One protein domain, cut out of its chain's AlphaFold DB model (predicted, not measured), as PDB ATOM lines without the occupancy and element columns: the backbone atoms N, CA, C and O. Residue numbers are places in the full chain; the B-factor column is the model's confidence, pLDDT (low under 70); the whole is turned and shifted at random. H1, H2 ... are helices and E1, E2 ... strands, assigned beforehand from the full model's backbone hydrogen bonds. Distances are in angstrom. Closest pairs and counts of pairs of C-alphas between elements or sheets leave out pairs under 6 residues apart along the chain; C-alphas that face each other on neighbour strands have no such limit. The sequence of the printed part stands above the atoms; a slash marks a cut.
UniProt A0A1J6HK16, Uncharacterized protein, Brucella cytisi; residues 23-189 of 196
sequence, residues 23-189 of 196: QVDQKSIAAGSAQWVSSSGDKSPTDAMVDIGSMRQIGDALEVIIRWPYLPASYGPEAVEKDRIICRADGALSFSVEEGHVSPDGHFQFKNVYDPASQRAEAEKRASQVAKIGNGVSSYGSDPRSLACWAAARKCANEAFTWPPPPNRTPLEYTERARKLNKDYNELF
ATOM      1  N   GLN A  23     -27.508  30.182 -53.139       45.34
ATOM      2  CA  GLN A  23     -26.542  31.201 -53.497       45.34
ATOM      3  C   GLN A  23     -27.023  32.520 -52.891       45.34
ATOM      4  O   GLN A  23     -27.860  33.214 -53.462       45.34
ATOM      5  N   VAL A  24     -26.521  32.829 -51.697       51.31
ATOM      6  CA  VAL A  24     -26.816  34.080 -50.997       51.31
ATOM      7  C   VAL A  24     -26.113  35.235 -51.727       51.31
ATOM      8  O   VAL A  24     -24.941  35.128 -52.094       51.31
ATOM      9  N   ASP A  25     -26.838  36.330 -51.980       44.75
ATOM     10  CA  ASP A  25     -26.329  37.504 -52.700       44.75
ATOM     11  C   ASP A  25     -25.080  38.077 -52.012       44.75
ATOM     12  O   ASP A  25     -25.108  38.475 -50.850       44.75
ATOM     13  N   GLN A  26     -23.977  38.180 -52.755       40.94
ATOM     14  CA  GLN A  26     -22.687  38.673 -52.272       40.94
ATOM     15  C   GLN A  26     -22.789  40.070 -51.625       40.94
ATOM     16  O   GLN A  26     -22.041  40.376 -50.694       40.94
ATOM     17  N   LYS A  27     -23.750  40.903 -52.059       37.84
ATOM     18  CA  LYS A  27     -24.030  42.202 -51.424       37.84
ATOM     19  C   LYS A  27     -24.664  42.076 -50.040       37.84
ATOM     20  O   LYS A  27     -24.408  42.936 -49.206       37.84
ATOM     21  N   SER A  28     -25.449  41.037 -49.765       42.56
ATOM     22  CA  SER A  28     -26.141  40.873 -48.481       42.56
ATOM     23  C   SER A  28     -25.201  40.389 -47.370       42.56
ATOM     24  O   SER A  28     -25.396  40.739 -46.207       42.56
ATOM     25  N   ILE A  29     -24.153  39.635 -47.710       43.84
ATOM     26  CA  ILE A  29     -23.140  39.172 -46.745       43.84
ATOM     27  C   ILE A  29     -22.126  40.278 -46.450       43.84
ATOM     28  O   ILE A  29     -21.797  40.520 -45.291       43.84
ATOM     29  N   ALA A  30     -21.674  40.997 -47.484       37.38
ATOM     30  CA  ALA A  30     -20.769  42.132 -47.311       37.38
ATOM     31  C   ALA A  30     -21.441  43.319 -46.591       37.38
ATOM     32  O   ALA A  30     -20.757  44.078 -45.908       37.38
ATOM     33  N   ALA A  31     -22.769  43.458 -46.704       44.16
ATOM     34  CA  ALA A  31     -23.552  44.485 -46.010       44.16
ATOM     35  C   ALA A  31     -24.045  44.069 -44.615       44.16
ATOM     36  O   ALA A  31     -24.684  44.872 -43.939       44.16
ATOM     37  N   GLY A  32     -23.776  42.836 -44.185       54.03
ATOM     38  CA  GLY A  32     -24.167  42.385 -42.863       54.03
ATOM     39  C   GLY A  32     -25.670  42.162 -42.680       54.03
ATOM     40  O   GLY A  32     -26.320  42.794 -41.852       54.03
ATOM     41  N   SER A  33     -26.240  41.236 -43.443       64.88
ATOM     42  CA  SER A  33     -27.627  40.802 -43.250       64.88
ATOM     43  C   SER A  33     -27.726  39.531 -42.405       64.88
ATOM     44  O   SER A  33     -26.846  38.668 -42.438       64.88
ATOM     45  N   ALA A  34     -28.830  39.401 -41.669       76.81
ATOM     46  CA  ALA A  34     -29.177  38.167 -40.982       76.81
ATOM     47  C   ALA A  34     -29.566  37.065 -41.981       76.81
ATOM     48  O   ALA A  34     -30.204  37.337 -43.000       76.81
ATOM     49  N   GLN A  35     -29.170  35.828 -41.691       75.00
ATOM     50  CA  GLN A  35     -29.352  34.664 -42.554       75.00
ATOM     51  C   GLN A  35     -30.154  33.586 -41.833       75.00
ATOM     52  O   GLN A  35     -29.832  33.221 -40.704       75.00
ATOM     53  N   TRP A  36     -31.181  33.058 -42.495       73.56
ATOM     54  CA  TRP A  36     -31.892  31.877 -42.017       73.56
ATOM     55  C   TRP A  36     -31.057  30.626 -42.276       73.56
ATOM     56  O   TRP A  36     -30.634  30.367 -43.398       73.56
ATOM     57  N   VAL A  37     -30.839  29.837 -41.230       70.81
ATOM     58  CA  VAL A  37     -30.135  28.560 -41.282       70.81
ATOM     59  C   VAL A  37     -31.097  27.456 -40.923       70.81
ATOM     60  O   VAL A  37     -31.621  27.440 -39.812       70.81
ATOM     61  N   SER A  38     -31.272  26.506 -41.840       65.19
ATOM     62  CA  SER A  38     -31.919  25.239 -41.524       65.19
ATOM     63  C   SER A  38     -30.891  24.167 -41.201       65.19
ATOM     64  O   SER A  38     -29.959  23.940 -41.978       65.19
ATOM     65  N   SER A  39     -31.083  23.473 -40.077       54.59
ATOM     66  CA  SER A  39     -30.219  22.352 -39.702       54.59
ATOM     67  C   SER A  39     -30.554  21.053 -40.444       54.59
ATOM     68  O   SER A  39     -29.720  20.148 -40.472       54.59
ATOM     69  N   SER A  40     -31.755  20.950 -41.031       56.91
ATOM     70  CA  SER A  40     -32.295  19.734 -41.668       56.91
ATOM     71  C   SER A  40     -32.724  19.899 -43.130       56.91
ATOM     72  O   SER A  40     -33.062  18.902 -43.760       56.91
ATOM     73  N   GLY A  41     -32.721  21.114 -43.688       51.00
ATOM     74  CA  GLY A  41     -33.154  21.388 -45.067       51.00
ATOM     75  C   GLY A  41     -34.673  21.545 -45.237       51.00
ATOM     76  O   GLY A  41     -35.104  22.205 -46.178       51.00
ATOM     77  N   ASP A  42     -35.462  21.022 -44.297       51.16
ATOM     78  CA  ASP A  42     -36.891  21.304 -44.120       51.16
ATOM     79  C   ASP A  42     -37.108  22.270 -42.943       51.16
ATOM     80  O   ASP A  42     -36.341  22.222 -41.978       51.16
ATOM     81  N   LYS A  43     -38.171  23.095 -42.996       47.50
ATOM     82  CA  LYS A  43     -38.520  24.076 -41.948       47.50
ATOM     83  C   LYS A  43     -38.704  23.397 -40.581       47.50
ATOM     84  O   LYS A  43     -39.768  22.835 -40.315       47.50
ATOM     85  N   SER A  44     -37.677  23.431 -39.737       53.50
ATOM     86  CA  SER A  44     -37.531  22.614 -38.522       53.50
ATOM     87  C   SER A  44     -37.508  23.468 -37.247       53.50
ATOM     88  O   SER A  44     -37.167  24.648 -37.317       53.50
ATOM     89  N   PRO A  45     -37.819  22.903 -36.053       55.03
ATOM     90  CA  PRO A  45     -37.695  23.615 -34.763       55.03
ATOM     91  C   PRO A  45     -36.313  24.142 -34.448       55.03
ATOM     92  O   PRO A  45     -36.133  24.931 -33.527       55.03
ATOM     93  N   THR A  46     -35.346  23.636 -35.186       61.19
ATOM     94  CA  THR A  46     -33.928  23.885 -35.043       61.19
ATOM     95  C   THR A  46     -33.406  24.838 -36.112       61.19
ATOM     96  O   THR A  46     -32.201  25.082 -36.155       61.19
ATOM     97  N   ASP A  47     -34.282  25.360 -36.975       74.00
ATOM     98  CA  ASP A  47     -33.926  26.465 -37.849       74.00
ATOM     99  C   ASP A  47     -33.697  27.708 -36.996       74.00
ATOM    100  O   ASP A  47     -34.424  27.941 -36.037       74.00
ATOM    101  N   ALA A  48     -32.711  28.524 -37.337       80.19
ATOM    102  CA  ALA A  48     -32.443  29.765 -36.628       80.19
ATOM    103  C   ALA A  48     -32.022  30.853 -37.599       80.19
ATOM    104  O   ALA A  48     -31.398  30.581 -38.623       80.19
ATOM    105  N   MET A  49     -32.314  32.098 -37.257       83.88
ATOM    106  CA  MET A  49     -31.759  33.245 -37.946       83.88
ATOM    107  C   MET A  49     -30.465  33.671 -37.253       83.88
ATOM    108  O   MET A  49     -30.463  33.971 -36.064       83.88
ATOM    109  N   VAL A  50     -29.364  33.722 -37.992       87.00
ATOM    110  CA  VAL A  50     -28.059  34.167 -37.498       87.00
ATOM    111  C   VAL A  50     -27.757  35.540 -38.076       87.00
ATOM    112  O   VAL A  50     -27.705  35.718 -39.291       87.00
ATOM    113  N   ASP A  51     -27.545  36.523 -37.211       86.81
ATOM    114  CA  ASP A  51     -27.201  37.884 -37.609       86.81
ATOM    115  C   ASP A  51     -25.699  38.003 -37.910       86.81
ATOM    116  O   ASP A  51     -24.896  38.401 -37.065       86.81
ATOM    117  N   ILE A  52     -25.317  37.642 -39.139       82.81
ATOM    118  CA  ILE A  52     -23.931  37.727 -39.628       82.81
ATOM    119  C   ILE A  52     -23.464  39.185 -39.733       82.81
ATOM    120  O   ILE A  52     -22.267  39.459 -39.685       82.81
ATOM    121  N   GLY A  53     -24.381  40.143 -39.864       80.56
ATOM    122  CA  GLY A  53     -24.012  41.546 -40.000       80.56
ATOM    123  C   GLY A  53     -23.574  42.239 -38.748       80.56
ATOM    124  O   GLY A  53     -22.676  43.073 -38.791       80.56
ATOM    125  N   SER A  54     -24.185  41.860 -37.638       81.75
ATOM    126  CA  SER A  54     -23.750  42.297 -36.318       81.75
ATOM    127  C   SER A  54     -22.511  41.545 -35.809       81.75
ATOM    128  O   SER A  54     -22.002  41.876 -34.736       81.75
ATOM    129  N   MET A  55     -22.022  40.542 -36.553       87.81
ATOM    130  CA  MET A  55     -20.892  39.716 -36.141       87.81
ATOM    131  C   MET A  55     -19.603  40.529 -36.062       87.81
ATOM    132  O   MET A  55     -19.146  41.091 -37.057       87.81
ATOM    133  N   ARG A  56     -18.969  40.485 -34.892       88.94
ATOM    134  CA  ARG A  56     -17.695  41.154 -34.608       88.94
ATOM    135  C   ARG A  56     -16.770  40.260 -33.801       88.94
ATOM    136  O   ARG A  56     -17.231  39.387 -33.059       88.94
ATOM    137  N   GLN A  57     -15.467  40.494 -33.897       90.38
ATOM    138  CA  GLN A  57     -14.492  39.752 -33.106       90.38
ATOM    139  C   GLN A  57     -14.274  40.390 -31.728       90.38
ATOM    140  O   GLN A  57     -14.054  41.591 -31.597       90.38
ATOM    141  N   ILE A  58     -14.275  39.561 -30.685       91.00
ATOM    142  CA  ILE A  58     -13.944  39.930 -29.309       91.00
ATOM    143  C   ILE A  58     -12.873  38.962 -28.805       91.00
ATOM    144  O   ILE A  58     -13.157  37.825 -28.425       91.00
ATOM    145  N   GLY A  59     -11.619  39.417 -28.803       91.19
ATOM    146  CA  GLY A  59     -10.477  38.557 -28.492       91.19
ATOM    147  C   GLY A  59     -10.309  37.458 -29.544       91.19
ATOM    148  O   GLY A  59     -10.081  37.751 -30.717       91.19
ATOM    149  N   ASP A  60     -10.407  36.198 -29.125       92.19
ATOM    150  CA  ASP A  60     -10.355  35.005 -29.983       92.19
ATOM    151  C   ASP A  60     -11.743  34.465 -30.377       92.19
ATOM    152  O   ASP A  60     -11.825  33.460 -31.079       92.19
ATOM    153  N   ALA A  61     -12.827  35.112 -29.937       94.69
ATOM    154  CA  ALA A  61     -14.199  34.698 -30.217       94.69
ATOM    155  C   ALA A  61     -14.916  35.670 -31.162       94.69
ATOM    156  O   ALA A  61     -14.598  36.856 -31.225       94.69
ATOM    157  N   LEU A  62     -15.932  35.168 -31.852       94.06
ATOM    158  CA  LEU A  62     -16.909  35.934 -32.614       94.06
ATOM    159  C   LEU A  62     -18.159  36.109 -31.765       94.06
ATOM    160  O   LEU A  62     -18.680  35.123 -31.255       94.06
ATOM    161  N   GLU A  63     -18.638  37.336 -31.609       93.25
ATOM    162  CA  GLU A  63     -19.925  37.606 -30.974       93.25
ATOM    163  C   GLU A  63     -21.008  37.660 -32.055       93.25
ATOM    164  O   GLU A  63     -20.894  38.455 -32.987       93.25
ATOM    165  N   VAL A  64     -22.026  36.805 -31.941       92.00
ATOM    166  CA  VAL A  64     -23.122  36.670 -32.911       92.00
ATOM    167  C   VAL A  64     -24.474  36.600 -32.216       92.00
ATOM    168  O   VAL A  64     -24.588  36.082 -31.107       92.00
ATOM    169  N   ILE A  65     -25.513  37.101 -32.881       90.56
ATOM    170  CA  ILE A  65     -26.897  36.980 -32.416       90.56
ATOM    171  C   ILE A  65     -27.571  35.856 -33.199       90.56
ATOM    172  O   ILE A  65     -27.591  35.875 -34.430       90.56
ATOM    173  N   ILE A  66     -28.136  34.893 -32.481       88.94
ATOM    174  CA  ILE A  66     -28.916  33.784 -33.018       88.94
ATOM    175  C   ILE A  66     -30.351  33.940 -32.524       88.94
ATOM    176  O   ILE A  66     -30.601  34.125 -31.333       88.94
ATOM    177  N   ARG A  67     -31.312  33.877 -33.441       86.38
ATOM    178  CA  ARG A  67     -32.735  33.959 -33.130       86.38
ATOM    179  C   ARG A  67     -33.428  32.676 -33.517       86.38
ATOM    180  O   ARG A  67     -33.299  32.211 -34.648       86.38
ATOM    181  N   TRP A  68     -34.171  32.120 -32.579       82.06
ATOM    182  CA  TRP A  68     -34.835  30.843 -32.743       82.06
ATOM    183  C   TRP A  68     -36.342  31.080 -32.898       82.06
ATOM    184  O   TRP A  68     -36.967  31.661 -32.001       82.06
ATOM    185  N   PRO A  69     -36.956  30.619 -34.001       72.38
ATOM    186  CA  PRO A  69     -38.394  30.523 -34.096       72.38
ATOM    187  C   PRO A  69     -38.831  29.422 -33.132       72.38
ATOM    188  O   PRO A  69     -38.702  28.233 -33.415       72.38
ATOM    189  N   TYR A  70     -39.335  29.797 -31.961       69.06
ATOM    190  CA  TYR A  70     -39.965  28.828 -31.071       69.06
ATOM    191  C   TYR A  70     -41.133  28.173 -31.834       69.06
ATOM    192  O   TYR A  70     -42.093  28.843 -32.213       69.06
ATOM    193  N   LEU A  71     -41.005  26.897 -32.194       53.28
ATOM    194  CA  LEU A  71     -41.816  26.296 -33.258       53.28
ATOM    195  C   LEU A  71     -43.267  25.958 -32.852       53.28
ATOM    196  O   LEU A  71     -43.545  25.756 -31.672       53.28
ATOM    197  N   PRO A  72     -44.151  25.739 -33.852       52.31
ATOM    198  CA  PRO A  72     -45.239  26.643 -34.248       52.31
ATOM    199  C   PRO A  72     -46.392  26.657 -33.204       52.31
ATOM    200  O   PRO A  72     -46.565  25.710 -32.453       52.31
ATOM    201  N   ALA A  73     -47.279  27.645 -33.076       43.22
ATOM    202  CA  ALA A  73     -47.824  28.578 -34.044       43.22
ATOM    203  C   ALA A  73     -48.284  29.878 -33.345       43.22
ATOM    204  O   ALA A  73     -48.902  29.865 -32.281       43.22
ATOM    205  N   SER A  74     -48.035  30.999 -34.012       51.31
ATOM    206  CA  SER A  74     -48.819  32.237 -33.936       51.31
ATOM    207  C   SER A  74     -48.713  33.150 -32.703       51.31
ATOM    208  O   SER A  74     -49.069  34.312 -32.865       51.31
ATOM    209  N   TYR A  75     -48.232  32.719 -31.524       51.59
ATOM    210  CA  TYR A  75     -48.313  33.581 -30.315       51.59
ATOM    211  C   TYR A  75     -47.160  33.489 -29.289       51.59
ATOM    212  O   TYR A  75     -47.232  34.142 -28.248       51.59
ATOM    213  N   GLY A  76     -46.112  32.694 -29.530       57.75
ATOM    214  CA  GLY A  76     -44.950  32.612 -28.627       57.75
ATOM    215  C   GLY A  76     -43.906  33.699 -28.924       57.75
ATOM    216  O   GLY A  76     -43.766  34.075 -30.088       57.75
ATOM    217  N   PRO A  77     -43.171  34.215 -27.920       66.62
ATOM    218  CA  PRO A  77     -42.125  35.199 -28.172       66.62
ATOM    219  C   PRO A  77     -40.915  34.551 -28.873       66.62
ATOM    220  O   PRO A  77     -40.559  33.408 -28.580       66.62
ATOM    221  N   GLU A  78     -40.284  35.277 -29.798       77.75
ATOM    222  CA  GLU A  78     -39.055  34.843 -30.485       77.75
ATOM    223  C   GLU A  78     -37.925  34.750 -29.456       77.75
ATOM    224  O   GLU A  78     -37.696  35.700 -28.710       77.75
ATOM    225  N   ALA A  79     -37.220  33.621 -29.381       83.31
ATOM    226  CA  ALA A  79     -36.083  33.496 -28.475       83.31
ATOM    227  C   ALA A  79     -34.833  34.076 -29.139       83.31
ATOM    228  O   ALA A  79     -34.579  33.828 -30.319       83.31
ATOM    229  N   VAL A  80     -34.040  34.821 -28.376       86.38
ATOM    230  CA  VAL A  80     -32.762  35.363 -28.848       86.38
ATOM    231  C   VAL A  80     -31.667  34.908 -27.909       86.38
ATOM    232  O   VAL A  80     -31.761  35.074 -26.691       86.38
ATOM    233  N   GLU A  81     -30.620  34.372 -28.510       90.69
ATOM    234  CA  GLU A  81     -29.374  34.004 -27.865       90.69
ATOM    235  C   GLU A  81     -28.270  34.854 -28.482       90.69
ATOM    236  O   GLU A  81     -28.171  34.999 -29.702       90.69
ATOM    237  N   LYS A  82     -27.434  35.446 -27.641       92.19
ATOM    238  CA  LYS A  82     -26.194  36.064 -28.081       92.19
ATOM    239  C   LYS A  82     -25.069  35.140 -27.681       92.19
ATOM    240  O   LYS A  82     -24.808  34.959 -26.491       92.19
ATOM    241  N   ASP A  83     -24.402  34.595 -28.680       94.50
ATOM    242  CA  ASP A  83     -23.364  33.597 -28.505       94.50
ATOM    243  C   ASP A  83     -21.996  34.209 -28.776       94.50
ATOM    244  O   ASP A  83     -21.815  35.069 -29.642       94.50
ATOM    245  N   ARG A  84     -21.002  33.707 -28.049       95.69
ATOM    246  CA  ARG A  84     -19.602  33.822 -28.435       95.69
ATOM    247  C   ARG A  84     -19.121  32.486 -28.970       95.69
ATOM    248  O   ARG A  84     -19.316  31.450 -28.337       95.69
ATOM    249  N   ILE A  85     -18.491  32.520 -30.138       95.44
ATOM    250  CA  ILE A  85     -18.073  31.328 -30.872       95.44
ATOM    251  C   ILE A  85     -16.588  31.435 -31.203       95.44
ATOM    252  O   ILE A  85     -16.145  32.397 -31.822       95.44
ATOM    253  N   ILE A  86     -15.805  30.441 -30.796       95.44
ATOM    254  CA  ILE A  86     -14.389  30.316 -31.137       95.44
ATOM    255  C   ILE A  86     -14.266  29.277 -32.243       95.44
ATOM    256  O   ILE A  86     -14.589  28.106 -32.038       95.44
ATOM    257  N   CYS A  87     -13.774  29.708 -33.399       93.62
ATOM    258  CA  CYS A  87     -13.649  28.872 -34.585       93.62
ATOM    259  C   CYS A  87     -12.276  28.199 -34.618       93.62
ATOM    260  O   CYS A  87     -11.260  28.866 -34.820       93.62
ATOM    261  N   ARG A  88     -12.226  26.882 -34.399       92.00
ATOM    262  CA  ARG A  88     -10.977  26.110 -34.338       92.00
ATOM    263  C   ARG A  88     -10.960  25.000 -35.385       92.00
ATOM    264  O   ARG A  88     -12.007  24.590 -35.887       92.00
ATOM    265  N   ALA A  89      -9.766  24.500 -35.700       88.12
ATOM    266  CA  ALA A  89      -9.573  23.390 -36.641       88.12
ATOM    267  C   ALA A  89     -10.084  22.042 -36.090       88.12
ATOM    268  O   ALA A  89     -10.274  21.085 -36.836       88.12
ATOM    269  N   ASP A  90     -10.336  21.955 -34.788       83.25
ATOM    270  CA  ASP A  90     -11.003  20.841 -34.114       83.25
ATOM    271  C   ASP A  90     -12.490  21.131 -33.834       83.25
ATOM    272  O   ASP A  90     -13.111  20.464 -33.012       83.25
ATOM    273  N   GLY A  91     -13.087  22.094 -34.542       87.25
ATOM    274  CA  GLY A  91     -14.504  22.451 -34.460       87.25
ATOM    275  C   GLY A  91     -14.776  23.715 -33.642       87.25
ATOM    276  O   GLY A  91     -13.894  24.269 -32.985       87.25
ATOM    277  N   ALA A  92     -16.014  24.205 -33.704       90.75
ATOM    278  CA  ALA A  92     -16.416  25.387 -32.951       90.75
ATOM    279  C   ALA A  92     -16.573  25.093 -31.456       90.75
ATOM    280  O   ALA A  92     -17.138  24.079 -31.049       90.75
ATOM    281  N   LEU A  93     -16.160  26.058 -30.638       93.69
ATOM    282  CA  LEU A  93     -16.594  26.170 -29.253       93.69
ATOM    283  C   LEU A  93     -17.558  27.350 -29.135       93.69
ATOM    284  O   LEU A  93     -17.144  28.490 -29.318       93.69
ATOM    285  N   SER A  94     -18.817  27.092 -28.797       93.62
ATOM    286  CA  SER A  94     -19.856  28.118 -28.639       93.62
ATOM    287  C   SER A  94     -20.364  28.199 -27.204       93.62
ATOM    288  O   SER A  94     -20.509  27.166 -26.544       93.62
ATOM    289  N   PHE A  95     -20.704  29.400 -26.745       95.12
ATOM    290  CA  PHE A  95     -21.335  29.620 -25.446       95.12
ATOM    291  C   PHE A  95     -22.208  30.879 -25.438       95.12
ATOM    292  O   PHE A  95     -21.810  31.911 -25.981       95.12
ATOM    293  N   SER A  96     -23.372  30.792 -24.793       94.38
ATOM    294  CA  SER A  96     -24.306  31.907 -24.638       94.38
ATOM    295  C   SER A  96     -23.758  32.931 -23.644       94.38
ATOM    296  O   SER A  96     -23.253  32.573 -22.581       94.38
ATOM    297  N   VAL A  97     -23.869  34.217 -23.963       95.06
ATOM    298  CA  VAL A  97     -23.561  35.324 -23.042       95.06
ATOM    299  C   VAL A  97     -24.804  36.121 -22.660       95.06
ATOM    300  O   VAL A  97     -24.859  36.675 -21.564       95.06
ATOM    301  N   GLU A  98     -25.826  36.135 -23.514       92.94
ATOM    302  CA  GLU A  98     -27.125  36.742 -23.222       92.94
ATOM    303  C   GLU A  98     -28.234  35.850 -23.788       92.94
ATOM    304  O   GLU A  98     -28.121  35.331 -24.897       92.94
ATOM    305  N   GLU A  99     -29.317  35.692 -23.033       91.50
ATOM    306  CA  GLU A  99     -30.522  34.985 -23.462       91.50
ATOM    307  C   GLU A  99     -31.745  35.825 -23.121       91.50
ATOM    308  O   GLU A  99     -31.869  36.389 -22.027       91.50
ATOM    309  N   GLY A 100     -32.695  35.875 -24.040       88.12
ATOM    310  CA  GLY A 100     -33.929  36.606 -23.838       88.12
ATOM    311  C   GLY A 100     -34.984  36.221 -24.848       88.12
ATOM    312  O   GLY A 100     -34.885  35.211 -25.546       88.12
ATOM    313  N   HIS A 101     -36.018  37.042 -24.901       85.31
ATOM    314  CA  HIS A 101     -37.092  36.860 -25.854       85.31
ATOM    315  C   HIS A 101     -37.593  38.204 -26.375       85.31
ATOM    316  O   HIS A 101     -37.568  39.205 -25.661       85.31
ATOM    317  N   VAL A 102     -38.038  38.225 -27.625       75.69
ATOM    318  CA  VAL A 102     -38.735  39.355 -28.231       75.69
ATOM    319  C   VAL A 102     -40.227  39.101 -28.063       75.69
ATOM    320  O   VAL A 102     -40.768  38.114 -28.565       75.69
ATOM    321  N   SER A 103     -40.891  39.967 -27.307       70.12
ATOM    322  CA  SER A 103     -42.344  39.952 -27.161       70.12
ATOM    323  C   SER A 103     -43.041  40.217 -28.512       70.12
ATOM    324  O   SER A 103     -42.424  40.776 -29.419       70.12
ATOM    325  N   PRO A 104     -44.327  39.852 -28.685       71.50
ATOM    326  CA  PRO A 104     -45.050  40.086 -29.944       71.50
ATOM    327  C   PRO A 104     -45.103  41.554 -30.404       71.50
ATOM    328  O   PRO A 104     -45.318  41.823 -31.582       71.50
ATOM    329  N   ASP A 105     -44.914  42.503 -29.486       73.69
ATOM    330  CA  ASP A 105     -44.823  43.948 -29.731       73.69
ATOM    331  C   ASP A 105     -43.409  44.422 -30.134       73.69
ATOM    332  O   ASP A 105     -43.192  45.612 -30.351       73.69
ATOM    333  N   GLY A 106     -42.447  43.503 -30.268       66.50
ATOM    334  CA  GLY A 106     -41.081  43.778 -30.711       66.50
ATOM    335  C   GLY A 106     -40.110  44.166 -29.594       66.50
ATOM    336  O   GLY A 106     -38.938  44.427 -29.876       66.50
ATOM    337  N   HIS A 107     -40.545  44.198 -28.331       76.00
ATOM    338  CA  HIS A 107     -39.661  44.541 -27.219       76.00
ATOM    339  C   HIS A 107     -38.805  43.352 -26.777       76.00
ATOM    340  O   HIS A 107     -39.315  42.275 -26.472       76.00
ATOM    341  N   PHE A 108     -37.487  43.567 -26.704       70.94
ATOM    342  CA  PHE A 108     -36.560  42.564 -26.194       70.94
ATOM    343  C   PHE A 108     -36.519  42.568 -24.667       70.94
ATOM    344  O   PHE A 108     -36.247  43.596 -24.044       70.94
ATOM    345  N   GLN A 109     -36.752  41.405 -24.068       77.38
ATOM    346  CA  GLN A 109     -36.679  41.192 -22.631       77.38
ATOM    347  C   GLN A 109     -35.551  40.208 -22.320       77.38
ATOM    348  O   GLN A 109     -35.629  39.017 -22.645       77.38
ATOM    349  N   PHE A 110     -34.499  40.714 -21.670       70.06
ATOM    350  CA  PHE A 110     -33.410  39.885 -21.162       70.06
ATOM    351  C   PHE A 110     -33.940  38.952 -20.081       70.06
ATOM    352  O   PHE A 110     -34.541  39.392 -19.100       70.06
ATOM    353  N   LYS A 111     -33.686  37.660 -20.258       80.31
ATOM    354  CA  LYS A 111     -33.967  36.649 -19.246       80.31
ATOM    355  C   LYS A 111     -32.720  36.384 -18.414       80.31
ATOM    356  O   LYS A 111     -32.804  36.382 -17.193       80.31
ATOM    357  N   ASN A 112     -31.579  36.217 -19.079       87.50
ATOM    358  CA  ASN A 112     -30.301  35.927 -18.445       87.50
ATOM    359  C   ASN A 112     -29.171  36.714 -19.121       87.50
ATOM    360  O   ASN A 112     -29.121  36.826 -20.345       87.50
ATOM    361  N   VAL A 113     -28.241  37.215 -18.311       91.75
ATOM    362  CA  VAL A 113     -26.951  37.757 -18.754       91.75
ATOM    363  C   VAL A 113     -25.880  37.003 -17.985       91.75
ATOM    364  O   VAL A 113     -25.919  36.956 -16.755       91.75
ATOM    365  N   TYR A 114     -24.950  36.389 -18.705       93.38
ATOM    366  CA  TYR A 114     -23.951  35.504 -18.128       93.38
ATOM    367  C   TYR A 114     -22.562  36.137 -18.144       93.38
ATOM    368  O   TYR A 114     -22.216  36.903 -19.042       93.38
ATOM    369  N   ASP A 115     -21.736  35.761 -17.168       94.75
ATOM    370  CA  ASP A 115     -20.309  36.068 -17.196       94.75
ATOM    371  C   ASP A 115     -19.615  35.273 -18.325       94.75
ATOM    372  O   ASP A 115     -19.607  34.034 -18.282       94.75
ATOM    373  N   PRO A 116     -19.000  35.938 -19.326       93.31
ATOM    374  CA  PRO A 116     -18.406  35.244 -20.465       93.31
ATOM    375  C   PRO A 116     -17.262  34.296 -20.095       93.31
ATOM    376  O   PRO A 116     -17.074  33.286 -20.771       93.31
ATOM    377  N   ALA A 117     -16.484  34.602 -19.051       95.38
ATOM    378  CA  ALA A 117     -15.362  33.754 -18.650       95.38
ATOM    379  C   ALA A 117     -15.858  32.425 -18.059       95.38
ATOM    380  O   ALA A 117     -15.354  31.358 -18.416       95.38
ATOM    381  N   SER A 118     -16.893  32.490 -17.221       96.69
ATOM    382  CA  SER A 118     -17.554  31.321 -16.637       96.69
ATOM    383  C   SER A 118     -18.211  30.445 -17.709       96.69
ATOM    384  O   SER A 118     -17.969  29.239 -17.748       96.69
ATOM    385  N   GLN A 119     -18.963  31.046 -18.638       97.19
ATOM    386  CA  GLN A 119     -19.609  30.314 -19.737       97.19
ATOM    387  C   GLN A 119     -18.599  29.657 -20.682       97.19
ATOM    388  O   GLN A 119     -18.769  28.499 -21.069       97.19
ATOM    389  N   ARG A 120     -17.491  30.345 -20.986       96.19
ATOM    390  CA  ARG A 120     -16.380  29.747 -21.733       96.19
ATOM    391  C   ARG A 120     -15.813  28.528 -21.010       96.19
ATOM    392  O   ARG A 120     -15.650  27.485 -21.638       96.19
ATOM    393  N   ALA A 121     -15.523  28.634 -19.714       96.81
ATOM    394  CA  ALA A 121     -14.950  27.531 -18.945       96.81
ATOM    395  C   ALA A 121     -15.885  26.306 -18.905       96.81
ATOM    396  O   ALA A 121     -15.434  25.165 -19.053       96.81
ATOM    397  N   GLU A 122     -17.194  26.523 -18.757       96.31
ATOM    398  CA  GLU A 122     -18.196  25.456 -18.823       96.31
ATOM    399  C   GLU A 122     -18.266  24.807 -20.207       96.31
ATOM    400  O   GLU A 122     -18.311  23.574 -20.315       96.31
ATOM    401  N   ALA A 123     -18.227  25.613 -21.268       94.69
ATOM    402  CA  ALA A 123     -18.217  25.120 -22.635       94.69
ATOM    403  C   ALA A 123     -16.949  24.306 -22.931       94.69
ATOM    404  O   ALA A 123     -17.048  23.212 -23.485       94.69
ATOM    405  N   GLU A 124     -15.768  24.771 -22.512       94.69
ATOM    406  CA  GLU A 124     -14.503  24.038 -22.666       94.69
ATOM    407  C   GLU A 124     -14.545  22.696 -21.927       94.69
ATOM    408  O   GLU A 124     -14.162  21.655 -22.474       94.69
ATOM    409  N   LYS A 125     -15.095  22.685 -20.706       94.06
ATOM    410  CA  LYS A 125     -15.309  21.454 -19.942       94.06
ATOM    411  C   LYS A 125     -16.220  20.487 -20.699       94.06
ATOM    412  O   LYS A 125     -15.861  19.315 -20.837       94.06
ATOM    413  N   ARG A 126     -17.357  20.954 -21.223       89.62
ATOM    414  CA  ARG A 126     -18.297  20.129 -22.000       89.62
ATOM    415  C   ARG A 126     -17.655  19.599 -23.284       89.62
ATOM    416  O   ARG A 126     -17.741  18.402 -23.548       89.62
ATOM    417  N   ALA A 127     -16.952  20.448 -24.033       88.62
ATOM    418  CA  ALA A 127     -16.242  20.062 -25.250       88.62
ATOM    419  C   ALA A 127     -15.197  18.971 -24.972       88.62
ATOM    420  O   ALA A 127     -15.140  17.972 -25.684       88.62
ATOM    421  N   SER A 128     -14.442  19.090 -23.874       86.12
ATOM    422  CA  SER A 128     -13.470  18.066 -23.468       86.12
ATOM    423  C   SER A 128     -14.120  16.711 -23.151       86.12
ATOM    424  O   SER A 128     -13.528  15.662 -23.399       86.12
ATOM    425  N   GLN A 129     -15.344  16.710 -22.612       85.12
ATOM    426  CA  GLN A 129     -16.094  15.488 -22.319       85.12
ATOM    427  C   GLN A 129     -16.625  14.843 -23.600       85.12
ATOM    428  O   GLN A 129     -16.465  13.638 -23.782       85.12
ATOM    429  N   VAL A 130     -17.191  15.639 -24.509       81.50
ATOM    430  CA  VAL A 130     -17.670  15.158 -25.815       81.50
ATOM    431  C   VAL A 130     -16.514  14.601 -26.643       81.50
ATOM    432  O   VAL A 130     -16.631  13.507 -27.188       81.50
ATOM    433  N   ALA A 131     -15.362  15.278 -26.662       79.19
ATOM    434  CA  ALA A 131     -14.169  14.804 -27.357       79.19
ATOM    435  C   ALA A 131     -13.700  13.429 -26.849       79.19
ATOM    436  O   ALA A 131     -13.301  12.587 -27.649       79.19
ATOM    437  N   LYS A 132     -13.799  13.152 -25.540       75.00
ATOM    438  CA  LYS A 132     -13.475  11.823 -24.986       75.00
ATOM    439  C   LYS A 132     -14.419  10.732 -25.491       75.00
ATOM    440  O   LYS A 132     -13.968   9.621 -25.736       75.00
ATOM    441  N   ILE A 133     -15.703  11.045 -25.646       71.44
ATOM    442  CA  ILE A 133     -16.725  10.096 -26.113       71.44
ATOM    443  C   ILE A 133     -16.613   9.878 -27.632       71.44
ATOM    444  O   ILE A 133     -16.750   8.757 -28.107       71.44
ATOM    445  N   GLY A 134     -16.314  10.934 -28.392       65.38
ATOM    446  CA  GLY A 134     -16.208  10.917 -29.857       65.38
ATOM    447  C   GLY A 134     -14.821  10.574 -30.416       65.38
ATOM    448  O   GLY A 134     -14.559  10.868 -31.581       65.38
ATOM    449  N   ASN A 135     -13.903  10.014 -29.616       67.12
ATOM    450  CA  ASN A 135     -12.508   9.739 -30.013       67.12
ATOM    451  C   ASN A 135     -11.767  10.960 -30.607       67.12
ATOM    452  O   ASN A 135     -10.948  10.824 -31.521       67.12
ATOM    453  N   GLY A 136     -12.063  12.157 -30.100       64.06
ATOM    454  CA  GLY A 136     -11.443  13.415 -30.511       64.06
ATOM    455  C   GLY A 136     -11.901  13.942 -31.873       64.06
ATOM    456  O   GLY A 136     -11.268  14.848 -32.404       64.06
ATOM    457  N   VAL A 137     -12.969  13.387 -32.455       65.50
ATOM    458  CA  VAL A 137     -13.526  13.870 -33.720       65.50
ATOM    459  C   VAL A 137     -14.626  14.889 -33.438       65.50
ATOM    460  O   VAL A 137     -15.717  14.531 -33.005       65.50
ATOM    461  N   SER A 138     -14.338  16.158 -33.705       74.19
ATOM    462  CA  SER A 138     -15.314  17.246 -33.715       74.19
ATOM    463  C   SER A 138     -15.297  17.887 -35.102       74.19
ATOM    464  O   SER A 138     -14.234  18.071 -35.698       74.19
ATOM    465  N   SER A 139     -16.481  18.124 -35.662       77.81
ATOM    466  CA  SER A 139     -16.668  18.608 -37.031       77.81
ATOM    467  C   SER A 139     -17.688  19.728 -37.026       77.81
ATOM    468  O   SER A 139     -18.687  19.643 -36.311       77.81
ATOM    469  N   TYR A 140     -17.471  20.729 -37.873       85.00
ATOM    470  CA  TYR A 140     -18.537  21.661 -38.230       85.00
ATOM    471  C   TYR A 140     -19.683  20.916 -38.921       85.00
ATOM    472  O   TYR A 140     -19.456  19.938 -39.646       85.00
ATOM    473  N   GLY A 141     -20.905  21.381 -38.682       78.56
ATOM    474  CA  GLY A 141     -22.134  20.813 -39.224       78.56
ATOM    475  C   GLY A 141     -23.003  21.857 -39.920       78.56
ATOM    476  O   GLY A 141     -22.595  22.995 -40.143       78.56
ATOM    477  N   SER A 142     -24.229  21.462 -40.253       72.88
ATOM    478  CA  SER A 142     -25.275  22.354 -40.767       72.88
ATOM    479  C   SER A 142     -25.979  23.147 -39.656       72.88
ATOM    480  O   SER A 142     -27.106  23.593 -39.838       72.88
ATOM    481  N   ASP A 143     -25.363  23.312 -38.485       80.38
ATOM    482  CA  ASP A 143     -25.971  24.033 -37.371       80.38
ATOM    483  C   ASP A 143     -25.719  25.558 -37.450       80.38
ATOM    484  O   ASP A 143     -24.713  26.002 -38.021       80.38
ATOM    485  N   PRO A 144     -26.595  26.382 -36.844       81.75
ATOM    486  CA  PRO A 144     -26.461  27.840 -36.855       81.75
ATOM    487  C   PRO A 144     -25.139  28.380 -36.283       81.75
ATOM    488  O   PRO A 144     -24.698  29.455 -36.677       81.75
ATOM    489  N   ARG A 145     -24.468  27.661 -35.376       87.12
ATOM    490  CA  ARG A 145     -23.200  28.122 -34.781       87.12
ATOM    491  C   ARG A 145     -22.035  27.871 -35.733       87.12
ATOM    492  O   ARG A 145     -21.173  28.736 -35.890       87.12
ATOM    493  N   SER A 146     -22.052  26.745 -36.444       87.62
ATOM    494  CA  SER A 146     -21.118  26.465 -37.541       87.62
ATOM    495  C   SER A 146     -21.207  27.499 -38.672       87.62
ATOM    496  O   SER A 146     -20.180  27.845 -39.263       87.62
ATOM    497  N   LEU A 147     -22.399  28.060 -38.930       87.81
ATOM    498  CA  LEU A 147     -22.596  29.156 -39.888       87.81
ATOM    499  C   LEU A 147     -21.706  30.361 -39.588       87.81
ATOM    500  O   LEU A 147     -21.108  30.917 -40.504       87.81
ATOM    501  N   ALA A 148     -21.631  30.780 -38.323       89.81
ATOM    502  CA  ALA A 148     -20.893  31.978 -37.939       89.81
ATOM    503  C   ALA A 148     -19.409  31.856 -38.310       89.81
ATOM    504  O   ALA A 148     -18.837  32.759 -38.920       89.81
ATOM    505  N   CYS A 149     -18.809  30.699 -38.023       92.50
ATOM    506  CA  CYS A 149     -17.426  30.412 -38.388       92.50
ATOM    507  C   CYS A 149     -17.226  30.352 -39.905       92.50
ATOM    508  O   CYS A 149     -16.282  30.945 -40.425       92.50
ATOM    509  N   TRP A 150     -18.158  29.730 -40.631       91.50
ATOM    510  CA  TRP A 150     -18.138  29.725 -42.092       91.50
ATOM    511  C   TRP A 150     -18.199  31.134 -42.686       91.50
ATOM    512  O   TRP A 150     -17.375  31.504 -43.522       91.50
ATOM    513  N   ALA A 151     -19.149  31.945 -42.223       89.62
ATOM    514  CA  ALA A 151     -19.336  33.321 -42.659       89.62
ATOM    515  C   ALA A 151     -18.092  34.169 -42.401       89.62
ATOM    516  O   ALA A 151     -17.643  34.900 -43.283       89.62
ATOM    517  N   ALA A 152     -17.506  34.029 -41.214       91.50
ATOM    518  CA  ALA A 152     -16.288  34.723 -40.841       91.50
ATOM    519  C   ALA A 152     -15.096  34.309 -41.715       91.50
ATOM    520  O   ALA A 152     -14.367  35.175 -42.198       91.50
ATOM    521  N   ALA A 153     -14.926  33.011 -41.981       92.62
ATOM    522  CA  ALA A 153     -13.865  32.512 -42.848       92.62
ATOM    523  C   ALA A 153     -14.006  33.032 -44.287       92.62
ATOM    524  O   ALA A 153     -13.035  33.533 -44.854       92.62
ATOM    525  N   ARG A 154     -15.222  33.015 -44.852       90.12
ATOM    526  CA  ARG A 154     -15.485  33.561 -46.196       90.12
ATOM    527  C   ARG A 154     -15.291  35.073 -46.263       90.12
ATOM    528  O   ARG A 154     -14.678  35.557 -47.212       90.12
ATOM    529  N   LYS A 155     -15.716  35.810 -45.230       86.69
ATOM    530  CA  LYS A 155     -15.446  37.251 -45.105       86.69
ATOM    531  C   LYS A 155     -13.939  37.526 -45.086       86.69
ATOM    532  O   LYS A 155     -13.484  38.398 -45.816       86.69
ATOM    533  N   CYS A 156     -13.155  36.741 -44.342       88.44
ATOM    534  CA  CYS A 156     -11.694  36.856 -44.328       88.44
ATOM    535  C   CYS A 156     -11.032  36.516 -45.666       88.44
ATOM    536  O   CYS A 156     -10.052  37.156 -46.041       88.44
ATOM    537  N   ALA A 157     -11.560  35.529 -46.389       88.75
ATOM    538  CA  ALA A 157     -11.067  35.144 -47.706       88.75
ATOM    539  C   ALA A 157     -11.534  36.085 -48.836       88.75
ATOM    540  O   ALA A 157     -11.086  35.938 -49.970       88.75
ATOM    541  N   ASN A 158     -12.412  37.054 -48.541       85.12
ATOM    542  CA  ASN A 158     -13.112  37.878 -49.532       85.12
ATOM    543  C   ASN A 158     -13.849  37.034 -50.593       85.12
ATOM    544  O   ASN A 158     -13.873  37.349 -51.785       85.12
ATOM    545  N   GLU A 159     -14.443  35.930 -50.150       84.00
ATOM    546  CA  GLU A 159     -15.192  34.998 -50.986       84.00
ATOM    547  C   GLU A 159     -16.695  35.163 -50.769       84.00
ATOM    548  O   GLU A 159     -17.159  35.611 -49.719       84.00
ATOM    549  N   ALA A 160     -17.482  34.772 -51.773       78.62
ATOM    550  CA  ALA A 160     -18.927  34.711 -51.616       78.62
ATOM    551  C   ALA A 160     -19.290  33.681 -50.540       78.62
ATOM    552  O   ALA A 160     -18.769  32.563 -50.514       78.62
ATOM    553  N   PHE A 161     -20.212  34.053 -49.661       77.25
ATOM    554  CA  PHE A 161     -20.758  33.117 -48.696       77.25
ATOM    555  C   PHE A 161     -21.885  32.315 -49.336       77.25
ATOM    556  O   PHE A 161     -22.817  32.855 -49.924       77.25
ATOM    557  N   THR A 162     -21.768  30.998 -49.228       74.62
ATOM    558  CA  THR A 162     -22.720  30.030 -49.772       74.62
ATOM    559  C   THR A 162     -23.167  29.109 -48.649       74.62
ATOM    560  O   THR A 162     -22.305  28.580 -47.935       74.62
ATOM    561  N   TRP A 163     -24.475  28.895 -48.506       72.44
ATOM    562  CA  TRP A 163     -25.036  27.982 -47.509       72.44
ATOM    563  C   TRP A 163     -25.930  26.913 -48.170       72.44
ATOM    564  O   TRP A 163     -26.690  27.246 -49.075       72.44
ATOM    565  N   PRO A 164     -25.889  25.640 -47.728       72.75
ATOM    566  CA  PRO A 164     -24.967  25.070 -46.742       72.75
ATOM    567  C   PRO A 164     -23.493  25.106 -47.184       72.75
ATOM    568  O   PRO A 164     -23.208  25.248 -48.377       72.75
ATOM    569  N   PRO A 165     -22.534  24.992 -46.242       71.88
ATOM    570  CA  PRO A 165     -21.145  24.739 -46.579       71.88
ATOM    571  C   PRO A 165     -21.053  23.454 -47.412       71.88
ATOM    572  O   PRO A 165     -21.954  22.607 -47.356       71.88
ATOM    573  N   PRO A 166     -19.962  23.273 -48.177       74.94
ATOM    574  CA  PRO A 166     -19.704  22.025 -48.876       74.94
ATOM    575  C   PRO A 166     -19.906  20.842 -47.921       74.94
ATOM    576  O   PRO A 166     -19.371  20.875 -46.818       74.94
ATOM    577  N   PRO A 167     -20.678  19.808 -48.289       67.88
ATOM    578  CA  PRO A 167     -20.947  18.713 -47.372       67.88
ATOM    579  C   PRO A 167     -19.649  17.984 -47.026       67.88
ATOM    580  O   PRO A 167     -18.840  17.693 -47.913       67.88
ATOM    581  N   ASN A 168     -19.487  17.601 -45.758       65.00
ATOM    582  CA  ASN A 168     -18.474  16.620 -45.390       65.00
ATOM    583  C   ASN A 168     -18.910  15.251 -45.941       65.00
ATOM    584  O   ASN A 168     -19.754  14.568 -45.366       65.00
ATOM    585  N   ARG A 169     -18.383  14.860 -47.108       61.06
ATOM    586  CA  ARG A 169     -18.784  13.636 -47.834       61.06
ATOM    587  C   ARG A 169     -18.203  12.340 -47.241       61.06
ATOM    588  O   ARG A 169     -18.208  11.314 -47.920       61.06
ATOM    589  N   THR A 170     -17.682  12.364 -46.015       56.91
ATOM    590  CA  THR A 170     -16.901  11.254 -45.449       56.91
ATOM    591  C   THR A 170     -17.699  10.483 -44.389       56.91
ATOM    592  O   THR A 170     -18.196  11.100 -43.448       56.91
ATOM    593  N   PRO A 171     -17.792   9.140 -44.465       55.62
ATOM    594  CA  PRO A 171     -18.276   8.327 -43.354       55.62
ATOM    595  C   PRO A 171     -17.388   8.529 -42.120       55.62
ATOM    596  O   PRO A 171     -16.162   8.462 -42.216       55.62
ATOM    597  N   LEU A 172     -18.002   8.764 -40.959       59.81
ATOM    598  CA  LEU A 172     -17.313   8.959 -39.679       59.81
ATOM    599  C   LEU A 172     -16.791   7.622 -39.123       59.81
ATOM    600  O   LEU A 172     -17.218   7.152 -38.073       59.81
ATOM    601  N   GLU A 173     -15.872   6.977 -39.836       64.31
ATOM    602  CA  GLU A 173     -15.091   5.877 -39.274       64.31
ATOM    603  C   GLU A 173     -14.015   6.466 -38.351       64.31
ATOM    604  O   GLU A 173     -13.326   7.399 -38.737       64.31
ATOM    605  N   TYR A 174     -13.821   5.946 -37.139       71.00
ATOM    606  CA  TYR A 174     -12.872   6.494 -36.148       71.00
ATOM    607  C   TYR A 174     -11.384   6.209 -36.467       71.00
ATOM    608  O   TYR A 174     -10.601   5.842 -35.589       71.00
ATOM    609  N   THR A 175     -10.979   6.362 -37.727       78.38
ATOM    610  CA  THR A 175      -9.625   6.099 -38.237       78.38
ATOM    611  C   THR A 175      -8.761   7.366 -38.247       78.38
ATOM    612  O   THR A 175      -9.272   8.486 -38.275       78.38
ATOM    613  N   GLU A 176      -7.431   7.223 -38.278       82.50
ATOM    614  CA  GLU A 176      -6.514   8.367 -38.459       82.50
ATOM    615  C   GLU A 176      -6.794   9.136 -39.756       82.50
ATOM    616  O   GLU A 176      -6.732  10.365 -39.785       82.50
ATOM    617  N   ARG A 177      -7.170   8.412 -40.816       81.50
ATOM    618  CA  ARG A 177      -7.571   8.996 -42.096       81.50
ATOM    619  C   ARG A 177      -8.796   9.897 -41.943       81.50
ATOM    620  O   ARG A 177      -8.784  11.008 -42.462       81.50
ATOM    621  N   ALA A 178      -9.825   9.452 -41.223       78.69
ATOM    622  CA  ALA A 178     -11.015  10.263 -40.984       78.69
ATOM    623  C   ALA A 178     -10.720  11.488 -40.110       78.69
ATOM    624  O   ALA A 178     -11.230  12.568 -40.392       78.69
ATOM    625  N   ARG A 179      -9.846  11.364 -39.099       79.88
ATOM    626  CA  ARG A 179      -9.396  12.522 -38.301       79.88
ATOM    627  C   ARG A 179      -8.702  13.566 -39.168       79.88
ATOM    628  O   ARG A 179      -8.996  14.748 -39.033       79.88
ATOM    629  N   LYS A 180      -7.812  13.132 -40.068       83.56
ATOM    630  CA  LYS A 180      -7.140  14.034 -41.009       83.56
ATOM    631  C   LYS A 180      -8.146  14.740 -41.918       83.56
ATOM    632  O   LYS A 180      -8.129  15.957 -41.990       83.56
ATOM    633  N   LEU A 181      -9.061  13.993 -42.532       82.06
ATOM    634  CA  LEU A 181     -10.076  14.569 -43.419       82.06
ATOM    635  C   LEU A 181     -11.011  15.547 -42.694       82.06
ATOM    636  O   LEU A 181     -11.327  16.598 -43.240       82.06
ATOM    637  N   ASN A 182     -11.420  15.242 -41.460       82.50
ATOM    638  CA  ASN A 182     -12.234  16.159 -40.659       82.50
ATOM    639  C   ASN A 182     -11.471  17.425 -40.280       82.50
ATOM    640  O   ASN A 182     -12.044  18.508 -40.306       82.50
ATOM    641  N   LYS A 183     -10.177  17.306 -39.971       85.19
ATOM    642  CA  LYS A 183      -9.326  18.472 -39.742       85.19
ATOM    643  C   LYS A 183      -9.241  19.342 -41.000       85.19
ATOM    644  O   LYS A 183      -9.516  20.532 -40.912       85.19
ATOM    645  N   ASP A 184      -8.935  18.742 -42.151       86.94
ATOM    646  CA  ASP A 184      -8.837  19.452 -43.434       86.94
ATOM    647  C   ASP A 184     -10.175  20.143 -43.787       86.94
ATOM    648  O   ASP A 184     -10.197  21.263 -44.291       86.94
ATOM    649  N   TYR A 185     -11.309  19.505 -43.475       88.00
ATOM    650  CA  TYR A 185     -12.639  20.099 -43.629       88.00
ATOM    651  C   TYR A 185     -12.867  21.292 -42.686       88.00
ATOM    652  O   TYR A 185     -13.322  22.350 -43.122       88.00
ATOM    653  N   ASN A 186     -12.533  21.144 -41.404       90.38
ATOM    654  CA  ASN A 186     -12.718  22.187 -40.396       90.38
ATOM    655  C   ASN A 186     -11.847  23.422 -40.646       90.38
ATOM    656  O   ASN A 186     -12.249  24.524 -40.280       90.38
ATOM    657  N   GLU A 187     -10.675  23.266 -41.267       90.62
ATOM    658  CA  GLU A 187      -9.805  24.392 -41.635       90.62
ATOM    659  C   GLU A 187     -10.529  25.418 -42.523       90.62
ATOM    660  O   GLU A 187     -10.262  26.612 -42.410       90.62
ATOM    661  N   LEU A 188     -11.523  24.995 -43.316       90.75
ATOM    662  CA  LEU A 188     -12.329  25.895 -44.149       90.75
ATOM    663  C   LEU A 188     -13.239  26.845 -43.344       90.75
ATOM    664  O   LEU A 188     -13.761  27.810 -43.896       90.75
ATOM    665  N   PHE A 189     -13.452  26.571 -42.055       93.06
ATOM    666  CA  PHE A 189     -14.301  27.358 -41.156       93.06
ATOM    667  C   PHE A 189     -13.489  28.264 -40.227       93.06
ATOM    668  O   PHE A 189     -14.074  29.009 -39.446       93.06
TER     669      PHE A 189
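Overview. This is residues 23 to 189 of the 196 residues of an uncharacterized protein of Brucella cytisi (UniProt A0A1J6HK16). A strongly twisted sheet of six strands curls round helix H3, while the long helix H2 covers part of E5 on the sheet's other face. Short H1 and, beyond the ends of E4 and E5, helix H4 only graze the sheet; H4 lies at one end of the longest axis and the turn between E5 and E6 at the other. The printed part has 167 residues, with four named helices and six named strands in the order H1 E1 E2 E3 E4 E5 E6 H2 H3 H4. The strands follow each other across the sheet as E1 - E2 - E3 - E4 - E5 - E6, all antiparallel, and the class is mixed, helices and strands. The whole is compact, with a radius of gyration of the C-alphas of 16.5 A and spans of 53 by 37 by 33 A.

Along the chain. H1 is residues 26 to 30, with C-alpha 26 at (-22.687, 38.673, -52.272). E1 is residues 34 to 37, E2 48 to 58 with a length of 22.3 A, and E3 61 to 68 with 21.1 A. E4, residues 78 to 88, measures 29.7 A, and E5, residues 91 to 102, measures 30.2 A from C-alpha 91 at (-14.504, 22.451, -34.460). E6 is residues 108 to 113. H2, residues 116 to 133, is 25.8 A long, H3, residues 144 to 157, 20.2 A, and H4, residues 176 to 187, 16.7 A, ending at (-9.805, 24.392, -41.635).

Arrangement. The strands form a meander, each the antiparallel neighbour of the one before, and each successive pair is a hairpin. N 35 and O 50 of E1 and E2 are 2.8 A apart, N 49 and O 67 of E2 and E3 2.8 A, N 64 and O 83 of E3 and E4 2.9 A, N 84 and O 95 of E4 and E5 2.9 A, and N 101 and O 109 of E5 and E6 3.0 A, within hydrogen-bond range. E2 bends by 74 degrees at residue 53 and E5 by 64 degrees at residue 97. The sheet curls round H3; the closest C-alphas of E4 and H3 are those of Cys 87 and Cys 149, 5.6 A apart. In three layers, helices on both faces of a sheet, H2 is on one face and H3 on the other. H2 lies over E5 at a height over the sheet of 7.0 A, slantwise to the strands at 39 degrees to E5 on the local plane; Val 97 and Pro 116 have their closest C-alphas, 5.8 A apart. H4 only grazes the sheet with residues 182 to 187, and H3 and H4 are near each other. H1 only grazes it with residues 28 to 30. Every O i to N i+4 pair is within hydrogen-bond range in H1, H2 and H4, and 8 of 10 are in H3.

Size, cuts and confidence. The C-alphas of Asp 105 and Glu 176, the two farthest apart, are 53.0 A apart. The printed part has no cut, and the link from H3 to H4, 18 residues, is long. Mean pLDDT of the printed part is 78.3; residues 23 to 33, 38 to 46, 70 to 77, 106, 134 to 137 and 167 to 173 are under 70.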